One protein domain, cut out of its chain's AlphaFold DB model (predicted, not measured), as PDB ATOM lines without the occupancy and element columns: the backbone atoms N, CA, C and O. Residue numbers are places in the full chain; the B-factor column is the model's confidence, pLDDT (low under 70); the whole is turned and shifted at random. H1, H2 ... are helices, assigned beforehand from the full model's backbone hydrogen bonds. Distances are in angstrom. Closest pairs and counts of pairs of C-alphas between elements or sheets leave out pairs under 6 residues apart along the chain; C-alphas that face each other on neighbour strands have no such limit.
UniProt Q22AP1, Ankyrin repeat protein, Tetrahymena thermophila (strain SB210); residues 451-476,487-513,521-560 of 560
ATOM      1  N   ILE A 451      20.591  17.666  95.070       61.25
ATOM      2  CA  ILE A 451      19.167  17.860  95.392       61.25
ATOM      3  C   ILE A 451      19.023  18.328  96.835       61.25
ATOM      4  O   ILE A 451      19.517  17.688  97.762       61.25
ATOM      5  N   ASP A 452      18.252  19.390  97.039       62.16
ATOM      6  CA  ASP A 452      17.742  19.720  98.365       62.16
ATOM      7  C   ASP A 452      16.582  18.775  98.741       62.16
ATOM      8  O   ASP A 452      15.534  18.749  98.083       62.16
ATOM      9  N   PHE A 453      16.770  18.005  99.819       57.94
ATOM     10  CA  PHE A 453      15.818  17.011 100.337       57.94
ATOM     11  C   PHE A 453      14.417  17.584 100.593       57.94
ATOM     12  O   PHE A 453      13.429  16.856 100.477       57.94
ATOM     13  N   LYS A 454      14.310  18.879 100.919       62.41
ATOM     14  CA  LYS A 454      13.021  19.528 101.198       62.41
ATOM     15  C   LYS A 454      12.283  19.948  99.932       62.41
ATOM     16  O   LYS A 454      11.062  19.829  99.866       62.41
ATOM     17  N   THR A 455      12.998  20.445  98.927       65.06
ATOM     18  CA  THR A 455      12.382  21.061  97.740       65.06
ATOM     19  C   THR A 455      12.399  20.166  96.500       65.06
ATOM     20  O   THR A 455      11.708  20.477  95.527       65.06
ATOM     21  N   LYS A 456      13.148  19.051  96.524       64.06
ATOM     22  CA  LYS A 456      13.362  18.126  95.392       64.06
ATOM     23  C   LYS A 456      13.801  18.828  94.094       64.06
ATOM     24  O   LYS A 456      13.585  18.309  92.999       64.06
ATOM     25  N   LYS A 457      14.382  20.027  94.201       63.94
ATOM     26  CA  LYS A 457      14.951  20.780  93.076       63.94
ATOM     27  C   LYS A 457      16.468  20.554  93.041       63.94
ATOM     28  O   LYS A 457      17.058  20.412  94.113       63.94
ATOM     29  N   PRO A 458      17.093  20.517  91.853       63.25
ATOM     30  CA  PRO A 458      18.547  20.551  91.747       63.25
ATOM     31  C   PRO A 458      19.057  21.941  92.155       63.25
ATOM     32  O   PRO A 458      18.412  22.946  91.858       63.25
ATOM     33  N   PHE A 459      20.189  22.003  92.846       65.56
ATOM     34  CA  PHE A 459      20.867  23.208  93.322       65.56
ATOM     35  C   PHE A 459      22.339  23.172  92.915       65.56
ATOM     36  O   PHE A 459      22.945  22.102  92.812       65.56
ATOM     37  N   ASP A 460      22.905  24.355  92.689       64.19
ATOM     38  CA  ASP A 460      24.335  24.514  92.431       64.19
ATOM     39  C   ASP A 460      25.129  24.352  93.747       64.19
ATOM     40  O   ASP A 460      24.812  25.047  94.723       64.19
ATOM     41  N   PRO A 461      26.147  23.470  93.799       59.91
ATOM     42  CA  PRO A 461      26.949  23.211  94.999       59.91
ATOM     43  C   PRO A 461      27.628  24.454  95.574       59.91
ATOM     44  O   PRO A 461      27.713  24.609  96.793       59.91
ATOM     45  N   ILE A 462      28.079  25.356  94.700       61.38
ATOM     46  CA  ILE A 462      28.893  26.512  95.071       61.38
ATOM     47  C   ILE A 462      27.987  27.673  95.469       61.38
ATOM     48  O   ILE A 462      28.201  28.328  96.490       61.38
ATOM     49  N   THR A 463      26.944  27.932  94.679       64.31
ATOM     50  CA  THR A 463      26.092  29.114  94.893       64.31
ATOM     51  C   THR A 463      24.899  28.856  95.812       64.31
ATOM     52  O   THR A 463      24.254  29.817  96.235       64.31
ATOM     53  N   LYS A 464      24.597  27.587  96.138       62.28
ATOM     54  CA  LYS A 464      23.446  27.148  96.958       62.28
ATOM     55  C   LYS A 464      22.100  27.718  96.489       62.28
ATOM     56  O   LYS A 464      21.142  27.788  97.262       62.28
ATOM     57  N   LYS A 465      22.007  28.126  95.220       61.97
ATOM     58  CA  LYS A 465      20.780  28.619  94.578       61.97
ATOM     59  C   LYS A 465      20.100  27.496  93.786       61.97
ATOM     60  O   LYS A 465      20.803  26.600  93.309       61.97
ATOM     61  N   PRO A 466      18.756  27.524  93.637       57.91
ATOM     62  CA  PRO A 466      18.049  26.538  92.829       57.91
ATOM     63  C   PRO A 466      18.596  26.599  91.405       57.91
ATOM     64  O   PRO A 466      18.624  27.670  90.798       57.91
ATOM     65  N   ALA A 467      19.045  25.464  90.882       56.69
ATOM     66  CA  ALA A 467      19.559  25.366  89.531       56.69
ATOM     67  C   ALA A 467      18.385  25.512  88.553       56.69
ATOM     68  O   ALA A 467      17.612  24.575  88.333       56.69
ATOM     69  N   ASP A 468      18.222  26.700  87.968       53.28
ATOM     70  CA  ASP A 468      17.270  26.894  86.882       53.28
ATOM     71  C   ASP A 468      17.731  26.068  85.673       53.28
ATOM     72  O   ASP A 468      18.685  26.416  84.978       53.28
ATOM     73  N   LEU A 469      17.018  24.978  85.374       52.25
ATOM     74  CA  LEU A 469      17.277  24.095  84.222       52.25
ATOM     75  C   LEU A 469      17.202  24.820  82.858       52.25
ATOM     76  O   LEU A 469      17.552  24.233  81.837       52.25
ATOM     77  N   LYS A 470      16.749  26.083  82.827       49.50
ATOM     78  CA  LYS A 470      16.787  26.974  81.654       49.50
ATOM     79  C   LYS A 470      18.081  27.797  81.538       49.50
ATOM     80  O   LYS A 470      18.385  28.253  80.442       49.50
ATOM     81  N   VAL A 471      18.828  27.988  82.628       45.38
ATOM     82  CA  VAL A 471      20.075  28.782  82.673       45.38
ATOM     83  C   VAL A 471      21.311  27.907  82.440       45.38
ATOM     84  O   VAL A 471      22.268  28.376  81.833       45.38
ATOM     85  N   TYR A 472      21.253  26.608  82.752       43.84
ATOM     86  CA  TYR A 472      22.215  25.611  82.244       43.84
ATOM     87  C   TYR A 472      21.881  25.178  80.805       43.84
ATOM     88  O   TYR A 472      21.957  24.001  80.447       43.84
ATOM     89  N   ALA A 473      21.468  26.128  79.963       40.75
ATOM     90  CA  ALA A 473      21.478  25.917  78.526       40.75
ATOM     91  C   ALA A 473      22.921  25.618  78.098       40.75
ATOM     92  O   ALA A 473      23.859  26.228  78.619       40.75
ATOM     93  N   ALA A 474      23.091  24.677  77.159       38.94
ATOM     94  CA  ALA A 474      24.386  24.372  76.555       38.94
ATOM     95  C   ALA A 474      25.141  25.681  76.262       38.94
ATOM     96  O   ALA A 474      24.510  26.623  75.763       38.94
ATOM     97  N   PRO A 475      26.447  25.766  76.584       38.66
ATOM     98  CA  PRO A 475      27.182  27.018  76.497       38.66
ATOM     99  C   PRO A 475      26.964  27.642  75.113       38.66
ATOM    100  O   PRO A 475      26.921  26.912  74.113       38.66
ATOM    101  N   PRO A 476      26.793  28.974  75.022       38.84
ATOM    102  CA  PRO A 476      26.537  29.620  73.745       38.84
ATOM    103  C   PRO A 476      27.659  29.233  72.780       38.84
ATOM    104  O   PRO A 476      28.833  29.305  73.152       38.84
ATOM    105  N   ILE A 487      37.541  11.883  73.950       73.56
ATOM    106  CA  ILE A 487      37.281  10.468  73.671       73.56
ATOM    107  C   ILE A 487      37.638   9.677  74.922       73.56
ATOM    108  O   ILE A 487      38.755   9.763  75.425       73.56
ATOM    109  N   ILE A 488      36.669   8.926  75.433       75.12
ATOM    110  CA  ILE A 488      36.868   8.030  76.566       75.12
ATOM    111  C   ILE A 488      37.443   6.722  76.014       75.12
ATOM    112  O   ILE A 488      36.805   6.140  75.140       75.12
ATOM    113  N   PRO A 489      38.607   6.256  76.498       78.06
ATOM    114  CA  PRO A 489      39.132   4.950  76.119       78.06
ATOM    115  C   PRO A 489      38.171   3.819  76.504       78.06
ATOM    116  O   PRO A 489      37.556   3.880  77.571       78.06
ATOM    117  N   ASP A 490      38.101   2.765  75.690       74.81
ATOM    118  CA  ASP A 490      37.142   1.659  75.861       74.81
ATOM    119  C   ASP A 490      37.216   1.005  77.250       74.81
ATOM    120  O   ASP A 490      36.187   0.699  77.852       74.81
ATOM    121  N   TRP A 491      38.424   0.884  77.813       77.62
ATOM    122  CA  TRP A 491      38.666   0.314  79.147       77.62
ATOM    123  C   TRP A 491      38.109   1.161  80.305       77.62
ATOM    124  O   TRP A 491      37.919   0.652  81.405       77.62
ATOM    125  N   ALA A 492      37.851   2.450  80.072       76.19
ATOM    126  CA  ALA A 492      37.366   3.406  81.064       76.19
ATOM    127  C   ALA A 492      35.898   3.801  80.821       76.19
ATOM    128  O   ALA A 492      35.427   4.794  81.378       76.19
ATOM    129  N   THR A 493      35.169   3.081  79.964       75.94
ATOM    130  CA  THR A 493      33.739   3.322  79.704       75.94
ATOM    131  C   THR A 493      32.878   2.910  80.898       75.94
ATOM    132  O   THR A 493      31.953   3.629  81.268       75.94
ATOM    133  N   VAL A 494      33.232   1.799  81.549       81.31
ATOM    134  CA  VAL A 494      32.557   1.269  82.736       81.31
ATOM    135  C   VAL A 494      33.248   1.779  84.004       81.31
ATOM    136  O   VAL A 494      34.421   1.505  84.256       81.31
ATOM    137  N   LEU A 495      32.511   2.496  84.862       76.81
ATOM    138  CA  LEU A 495      33.063   3.067  86.102       76.81
ATOM    139  C   LEU A 495      33.576   2.028  87.101       76.81
ATOM    140  O   LEU A 495      34.488   2.319  87.876       76.81
ATOM    141  N   LYS A 496      32.990   0.827  87.104       80.06
ATOM    142  CA  LYS A 496      33.430  -0.278  87.961       80.06
ATOM    143  C   LYS A 496      34.840  -0.742  87.587       80.06
ATOM    144  O   LYS A 496      35.657  -0.919  88.487       80.06
ATOM    145  N   ASP A 497      35.131  -0.827  86.292       81.62
ATOM    146  CA  ASP A 497      36.413  -1.295  85.753       81.62
ATOM    147  C   ASP A 497      37.512  -0.230  85.928       81.62
ATOM    148  O   ASP A 497      38.665  -0.525  86.253       81.62
ATOM    149  N   MET A 498      37.138   1.051  85.829       79.31
ATOM    150  CA  MET A 498      38.020   2.162  86.201       79.31
ATOM    151  C   MET A 498      38.343   2.155  87.707       79.31
ATOM    152  O   MET A 498      39.466   2.444  88.107       79.31
ATOM    153  N   ASN A 499      37.378   1.807  88.565       83.75
ATOM    154  CA  ASN A 499      37.618   1.707  90.005       83.75
ATOM    155  C   ASN A 499      38.511   0.510  90.357       83.75
ATOM    156  O   ASN A 499      39.383   0.640  91.209       83.75
ATOM    157  N   SER A 500      38.302  -0.644  89.714       84.81
ATOM    158  CA  SER A 500      39.119  -1.838  89.952       84.81
ATOM    159  C   SER A 500      40.558  -1.650  89.479       84.81
ATOM    160  O   SER A 500      41.464  -2.038  90.199       84.81
ATOM    161  N   THR A 501      40.782  -0.993  88.337       83.56
ATOM    162  CA  THR A 501      42.143  -0.686  87.846       83.56
ATOM    163  C   THR A 501      42.896   0.293  88.747       83.56
ATOM    164  O   THR A 501      44.100   0.144  88.927       83.56
ATOM    165  N   ILE A 502      42.211   1.265  89.364       84.69
ATOM    166  CA  ILE A 502      42.825   2.138  90.379       84.69
ATOM    167  C   ILE A 502      43.218   1.328  91.621       84.69
ATOM    168  O   ILE A 502      44.339   1.465  92.100       84.69
ATOM    169  N   LEU A 503      42.319   0.474  92.123       85.69
ATOM    170  CA  LEU A 503      42.594  -0.367  93.293       85.69
ATOM    171  C   LEU A 503      43.731  -1.370  93.035       85.69
ATOM    172  O   LEU A 503      44.557  -1.573  93.917       85.69
ATOM    173  N   GLU A 504      43.803  -1.938  91.827       86.44
ATOM    174  CA  GLU A 504      44.862  -2.860  91.390       86.44
ATOM    175  C   GLU A 504      46.248  -2.201  91.482       86.44
ATOM    176  O   GLU A 504      47.160  -2.771  92.074       86.44
ATOM    177  N   VAL A 505      46.415  -0.973  90.973       85.56
ATOM    178  CA  VAL A 505      47.706  -0.260  91.080       85.56
ATOM    179  C   VAL A 505      48.027   0.107  92.524       85.56
ATOM    180  O   VAL A 505      49.173  -0.031  92.939       85.56
ATOM    181  N   GLU A 506      47.041   0.544  93.312       83.81
ATOM    182  CA  GLU A 506      47.261   0.860  94.731       83.81
ATOM    183  C   GLU A 506      47.710  -0.355  95.541       83.81
ATOM    184  O   GLU A 506      48.499  -0.218  96.473       83.81
ATOM    185  N   GLU A 507      47.216  -1.540  95.199       86.81
ATOM    186  CA  GLU A 507      47.659  -2.786  95.809       86.81
ATOM    187  C   GLU A 507      49.079  -3.155  95.371       86.81
ATOM    188  O   GLU A 507      49.919  -3.438  96.224       86.81
ATOM    189  N   LEU A 508      49.388  -3.058  94.075       84.44
ATOM    190  CA  LEU A 508      50.721  -3.354  93.541       84.44
ATOM    191  C   LEU A 508      51.805  -2.400  94.079       84.44
ATOM    192  O   LEU A 508      52.925  -2.832  94.355       84.44
ATOM    193  N   LEU A 509      51.474  -1.123  94.296       82.00
ATOM    194  CA  LEU A 509      52.393  -0.134  94.868       82.00
ATOM    195  C   LEU A 509      52.701  -0.380  96.354       82.00
ATOM    196  O   LEU A 509      53.749   0.052  96.829       82.00
ATOM    197  N   LYS A 510      51.871  -1.129  97.097       82.38
ATOM    198  CA  LYS A 510      52.230  -1.548  98.470       82.38
ATOM    199  C   LYS A 510      53.458  -2.460  98.489       82.38
ATOM    200  O   LYS A 510      54.210  -2.430  99.454       82.38
ATOM    201  N   SER A 511      53.681  -3.224  97.418       80.38
ATOM    202  CA  SER A 511      54.856  -4.086  97.217       80.38
ATOM    203  C   SER A 511      56.004  -3.402  96.452       80.38
ATOM    204  O   SER A 511      56.814  -4.074  95.820       80.38
ATOM    205  N   GLN A 512      56.104  -2.067  96.489       75.19
ATOM    206  CA  GLN A 512      57.096  -1.296  95.717       75.19
ATOM    207  C   GLN A 512      58.562  -1.712  95.941       75.19
ATOM    208  O   GLN A 512      59.337  -1.734  94.986       75.19
ATOM    209  N   GLU A 513      58.944  -2.068  97.173       71.06
ATOM    210  CA  GLU A 513      60.321  -2.468  97.509       71.06
ATOM    211  C   GLU A 513      60.662  -3.847  96.928       71.06
ATOM    212  O   GLU A 513      61.771  -4.070  96.451       71.06
ATOM    213  N   PHE A 521      59.312   6.990  89.594       84.12
ATOM    214  CA  PHE A 521      58.204   6.331  88.906       84.12
ATOM    215  C   PHE A 521      57.016   6.069  89.843       84.12
ATOM    216  O   PHE A 521      55.860   6.244  89.450       84.12
ATOM    217  N   VAL A 522      57.284   5.689  91.094       83.62
ATOM    218  CA  VAL A 522      56.249   5.521  92.126       83.62
ATOM    219  C   VAL A 522      55.522   6.841  92.390       83.62
ATOM    220  O   VAL A 522      54.288   6.863  92.440       83.62
ATOM    221  N   ASP A 523      56.259   7.945  92.503       84.12
ATOM    222  CA  ASP A 523      55.681   9.273  92.723       84.12
ATOM    223  C   ASP A 523      54.776   9.687  91.553       84.12
ATOM    224  O   ASP A 523      53.626  10.087  91.763       84.12
ATOM    225  N   GLN A 524      55.229   9.470  90.314       84.56
ATOM    226  CA  GLN A 524      54.411   9.693  89.117       84.56
ATOM    227  C   GLN A 524      53.137   8.835  89.116       84.56
ATOM    228  O   GLN A 524      52.053   9.329  88.793       84.56
ATOM    229  N   CYS A 525      53.225   7.559  89.502       84.31
ATOM    230  CA  CYS A 525      52.053   6.690  89.608       84.31
ATOM    231  C   CYS A 525      51.050   7.217  90.644       84.31
ATOM    232  O   CYS A 525      49.851   7.276  90.359       84.31
ATOM    233  N   ASN A 526      51.525   7.659  91.810       86.00
ATOM    234  CA  ASN A 526      50.682   8.233  92.861       86.00
ATOM    235  C   ASN A 526      49.964   9.512  92.400       86.00
ATOM    236  O   ASN A 526      48.764   9.673  92.651       86.00
ATOM    237  N   GLU A 527      50.638  10.393  91.656       85.81
ATOM    238  CA  GLU A 527      50.007  11.574  91.051       85.81
ATOM    239  C   GLU A 527      48.888  11.195  90.072       85.81
ATOM    240  O   GLU A 527      47.781  11.752  90.125       85.81
ATOM    241  N   GLN A 528      49.142  10.206  89.208       84.81
ATOM    242  CA  GLN A 528      48.139   9.708  88.269       84.81
ATOM    243  C   GLN A 528      46.956   9.049  88.987       84.81
ATOM    244  O   GLN A 528      45.813   9.273  88.590       84.81
ATOM    245  N   ILE A 529      47.182   8.308  90.074       86.75
ATOM    246  CA  ILE A 529      46.112   7.718  90.893       86.75
ATOM    247  C   ILE A 529      45.224   8.808  91.489       86.75
ATOM    248  O   ILE A 529      43.998   8.738  91.370       86.75
ATOM    249  N   VAL A 530      45.813   9.853  92.081       85.50
ATOM    250  CA  VAL A 530      45.053  10.992  92.621       85.50
ATOM    251  C   VAL A 530      44.222  11.647  91.518       85.50
ATOM    252  O   VAL A 530      43.041  11.946  91.722       85.50
ATOM    253  N   ARG A 531      44.808  11.834  90.332       86.00
ATOM    254  CA  ARG A 531      44.116  12.378  89.160       86.00
ATOM    255  C   ARG A 531      42.944  11.490  88.728       86.00
ATOM    256  O   ARG A 531      41.834  11.992  88.550       86.00
ATOM    257  N   MET A 532      43.152  10.180  88.616       83.31
ATOM    258  CA  MET A 532      42.117   9.229  88.206       83.31
ATOM    259  C   MET A 532      41.011   9.079  89.257       83.31
ATOM    260  O   MET A 532      39.841   8.982  88.893       83.31
ATOM    261  N   LYS A 533      41.326   9.170  90.555       85.06
ATOM    262  CA  LYS A 533      40.322   9.229  91.632       85.06
ATOM    263  C   LYS A 533      39.438  10.471  91.533       85.06
ATOM    264  O   LYS A 533      38.231  10.371  91.768       85.06
ATOM    265  N   ARG A 534      39.999  11.631  91.161       83.44
ATOM    266  CA  ARG A 534      39.207  12.852  90.909       83.44
ATOM    267  C   ARG A 534      38.263  12.668  89.724       83.44
ATOM    268  O   ARG A 534      37.082  12.970  89.861       83.44
ATOM    269  N   GLU A 535      38.745  12.117  88.612       82.62
ATOM    270  CA  GLU A 535      37.903  11.832  87.440       82.62
ATOM    271  C   GLU A 535      36.810  10.803  87.758       82.62
ATOM    272  O   GLU A 535      35.656  10.995  87.383       82.62
ATOM    273  N   LEU A 536      37.126   9.757  88.523       84.19
ATOM    274  CA  LEU A 536      36.150   8.753  88.945       84.19
ATOM    275  C   LEU A 536      35.059   9.359  89.836       84.19
ATOM    276  O   LEU A 536      33.873   9.088  89.641       84.19
ATOM    277  N   LYS A 537      35.446  10.206  90.797       83.31
ATOM    278  CA  LYS A 537      34.506  10.944  91.653       83.31
ATOM    279  C   LYS A 537      33.617  11.866  90.821       83.31
ATOM    280  O   LYS A 537      32.410  11.908  91.045       83.31
ATOM    281  N   TRP A 538      34.204  12.566  89.853       82.69
ATOM    282  CA  TRP A 538      33.480  13.466  88.964       82.69
ATOM    283  C   TRP A 538      32.460  12.718  88.098       82.69
ATOM    284  O   TRP A 538      31.290  13.086  88.083       82.69
ATOM    285  N   ARG A 539      32.853  11.613  87.456       79.56
ATOM    286  CA  ARG A 539      31.947  10.815  86.618       79.56
ATOM    287  C   ARG A 539      30.826  10.137  87.407       79.56
ATOM    288  O   ARG A 539      29.691  10.151  86.947       79.56
ATOM    289  N   LYS A 540      31.108   9.618  88.611       82.38
ATOM    290  CA  LYS A 540      30.055   9.138  89.531       82.38
ATOM    291  C   LYS A 540      29.064  10.255  89.858       82.38
ATOM    292  O   LYS A 540      27.861  10.033  89.873       82.38
ATOM    293  N   GLY A 541      29.577  11.461  90.088       77.62
ATOM    294  CA  GLY A 541      28.767  12.655  90.296       77.62
ATOM    295  C   GLY A 541      27.892  13.017  89.093       77.62
ATOM    296  O   GLY A 541      26.727  13.356  89.277       77.62
ATOM    297  N   MET A 542      28.422  12.887  87.875       76.44
ATOM    298  CA  MET A 542      27.678  13.115  86.633       76.44
ATOM    299  C   MET A 542      26.579  12.073  86.401       76.44
ATOM    300  O   MET A 542      25.464  12.462  86.077       76.44
ATOM    301  N   GLU A 543      26.838  10.779  86.618       77.50
ATOM    302  CA  GLU A 543      25.794   9.744  86.517       77.50
ATOM    303  C   GLU A 543      24.660   9.988  87.516       77.50
ATOM    304  O   GLU A 543      23.486   9.891  87.163       77.50
ATOM    305  N   VAL A 544      25.008  10.358  88.752       75.12
ATOM    306  CA  VAL A 544      24.030  10.736  89.776       75.12
ATOM    307  C   VAL A 544      23.259  11.978  89.335       75.12
ATOM    308  O   VAL A 544      22.036  11.986  89.405       75.12
ATOM    309  N   GLN A 545      23.927  13.007  88.811       69.81
ATOM    310  CA  GLN A 545      23.261  14.198  88.282       69.81
ATOM    311  C   GLN A 545      22.318  13.870  87.110       69.81
ATOM    312  O   GLN A 545      21.206  14.395  87.061       69.81
ATOM    313  N   ASP A 546      22.716  13.002  86.185       73.88
ATOM    314  CA  ASP A 546      21.888  12.593  85.049       73.88
ATOM    315  C   ASP A 546      20.673  11.774  85.503       73.88
ATOM    316  O   ASP A 546      19.562  12.020  85.023       73.88
ATOM    317  N   GLN A 547      20.844  10.877  86.482       73.94
ATOM    318  CA  GLN A 547      19.740  10.178  87.148       73.94
ATOM    319  C   GLN A 547      18.783  11.173  87.810       73.94
ATOM    320  O   GLN A 547      17.580  11.130  87.564       73.94
ATOM    321  N   ILE A 548      19.314  12.138  88.562       67.88
ATOM    322  CA  ILE A 548      18.552  13.205  89.223       67.88
ATOM    323  C   ILE A 548      17.754  14.034  88.210       67.88
ATOM    324  O   ILE A 548      16.571  14.317  88.412       67.88
ATOM    325  N   ILE A 549      18.374  14.426  87.097       69.50
ATOM    326  CA  ILE A 549      17.718  15.196  86.036       69.50
ATOM    327  C   ILE A 549      16.647  14.346  85.342       69.50
ATOM    328  O   ILE A 549      15.579  14.868  85.010       69.50
ATOM    329  N   ALA A 550      16.901  13.056  85.117       69.69
ATOM    330  CA  ALA A 550      15.943  12.130  84.523       69.69
ATOM    331  C   ALA A 550      14.733  11.895  85.440       69.69
ATOM    332  O   ALA A 550      13.596  12.009  84.979       69.69
ATOM    333  N   GLU A 551      14.957  11.664  86.735       71.25
ATOM    334  CA  GLU A 551      13.913  11.539  87.754       71.25
ATOM    335  C   GLU A 551      13.104  12.828  87.894       71.25
ATOM    336  O   GLU A 551      11.874  12.785  87.914       71.25
ATOM    337  N   TYR A 552      13.764  13.990  87.907       67.62
ATOM    338  CA  TYR A 552      13.092  15.287  87.931       67.62
ATOM    339  C   TYR A 552      12.235  15.503  86.676       67.62
ATOM    340  O   TYR A 552      11.072  15.901  86.778       67.62
ATOM    341  N   LYS A 553      12.756  15.192  85.480       70.06
ATOM    342  CA  LYS A 553      11.995  15.248  84.219       70.06
ATOM    343  C   LYS A 553      10.824  14.261  84.216       70.06
ATOM    344  O   LYS A 553       9.751  14.608  83.725       70.06
ATOM    345  N   ALA A 554      10.993  13.063  84.773       68.56
ATOM    346  CA  ALA A 554       9.929  12.071  84.917       68.56
ATOM    347  C   ALA A 554       8.855  12.521  85.925       68.56
ATOM    348  O   ALA A 554       7.664  12.392  85.650       68.56
ATOM    349  N   ALA A 555       9.251  13.121  87.050       66.69
ATOM    350  CA  ALA A 555       8.346  13.684  88.049       66.69
ATOM    351  C   ALA A 555       7.570  14.900  87.515       66.69
ATOM    352  O   ALA A 555       6.393  15.061  87.826       66.69
ATOM    353  N   GLN A 556       8.198  15.728  86.673       64.50
ATOM    354  CA  GLN A 556       7.532  16.815  85.944       64.50
ATOM    355  C   GLN A 556       6.556  16.282  84.884       64.50
ATOM    356  O   GLN A 556       5.464  16.822  84.743       64.50
ATOM    357  N   LYS A 557       6.903  15.195  84.175       64.12
ATOM    358  CA  LYS A 557       5.994  14.518  83.231       64.12
ATOM    359  C   LYS A 557       4.794  13.852  83.909       64.12
ATOM    360  O   LYS A 557       3.759  13.785  83.277       64.12
ATOM    361  N   LYS A 558       4.921  13.380  85.156       58.66
ATOM    362  CA  LYS A 558       3.807  12.828  85.957       58.66
ATOM    363  C   LYS A 558       2.893  13.900  86.577       58.66
ATOM    364  O   LYS A 558       1.843  13.557  87.106       58.66
ATOM    365  N   LYS A 559       3.324  15.169  86.590       55.59
ATOM    366  CA  LYS A 559       2.552  16.330  87.079       55.59
ATOM    367  C   LYS A 559       1.823  17.095  85.965       55.59
ATOM    368  O   LYS A 559       1.042  17.989  86.280       55.59
ATOM    369  N   LYS A 560       2.122  16.784  84.703       47.22
ATOM    370  CA  LYS A 560       1.310  17.136  83.534       47.22
ATOM    371  C   LYS A 560       0.393  15.970  83.223       47.22
ATOM    372  O   LYS A 560      -0.701  16.257  82.702       47.22
TER     373      LYS A 560
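What this domain is: This is residues 451 to 476, 487 to 513 and 521 to 560 of the 560 residues of the protein "Ankyrin repeat protein" of Tetrahymena thermophila (strain SB210) (UniProt Q22AP1). One long helix, H2, makes the longest axis; the shorter H1 runs side by side with its first half, and the loop of residues 451 to 476 lies off its later half. Residues 470 to 476 stick out. The printed part has 93 residues with two named helices, H1 then H2, and no named strand: all helix. It is only just loose, close to extended, with a radius of gyration of the C-alphas of 18.5 A and spans of 62 by 32 by 26 A.

Where its parts are: Start at C-alpha 451 at (19.167, 17.860, 95.392); residues 451 to 476 hold no named element. Find C-alpha 495 at (33.063, 3.067, 86.102), where H1, residues 495 to 510, begins. H2, residues 521 to 557, runs 53.2 A to C-alpha 557 at (5.994, 14.518, 83.231).

How they stand to each other: Look at Ile 502 and Ile 529: their C-alphas, 6.5 A apart, are the closest where H1 and H2 touch. The helices run opposite ways at a shallow tilt of 22 degrees. Every O i to N i+4 pair is within hydrogen-bond range in H2, and 11 of 12 in H1.

The domain as a whole: The C-alphas farthest apart, of Glu 513 and Lys 560, are 63.7 A apart. Cuts leave C-alphas 476 and 487 22.0 A apart, and 513 and 521 12.5 A apart. In this model 38 printed residues are under 70 in pLDDT, among them 451 to 476.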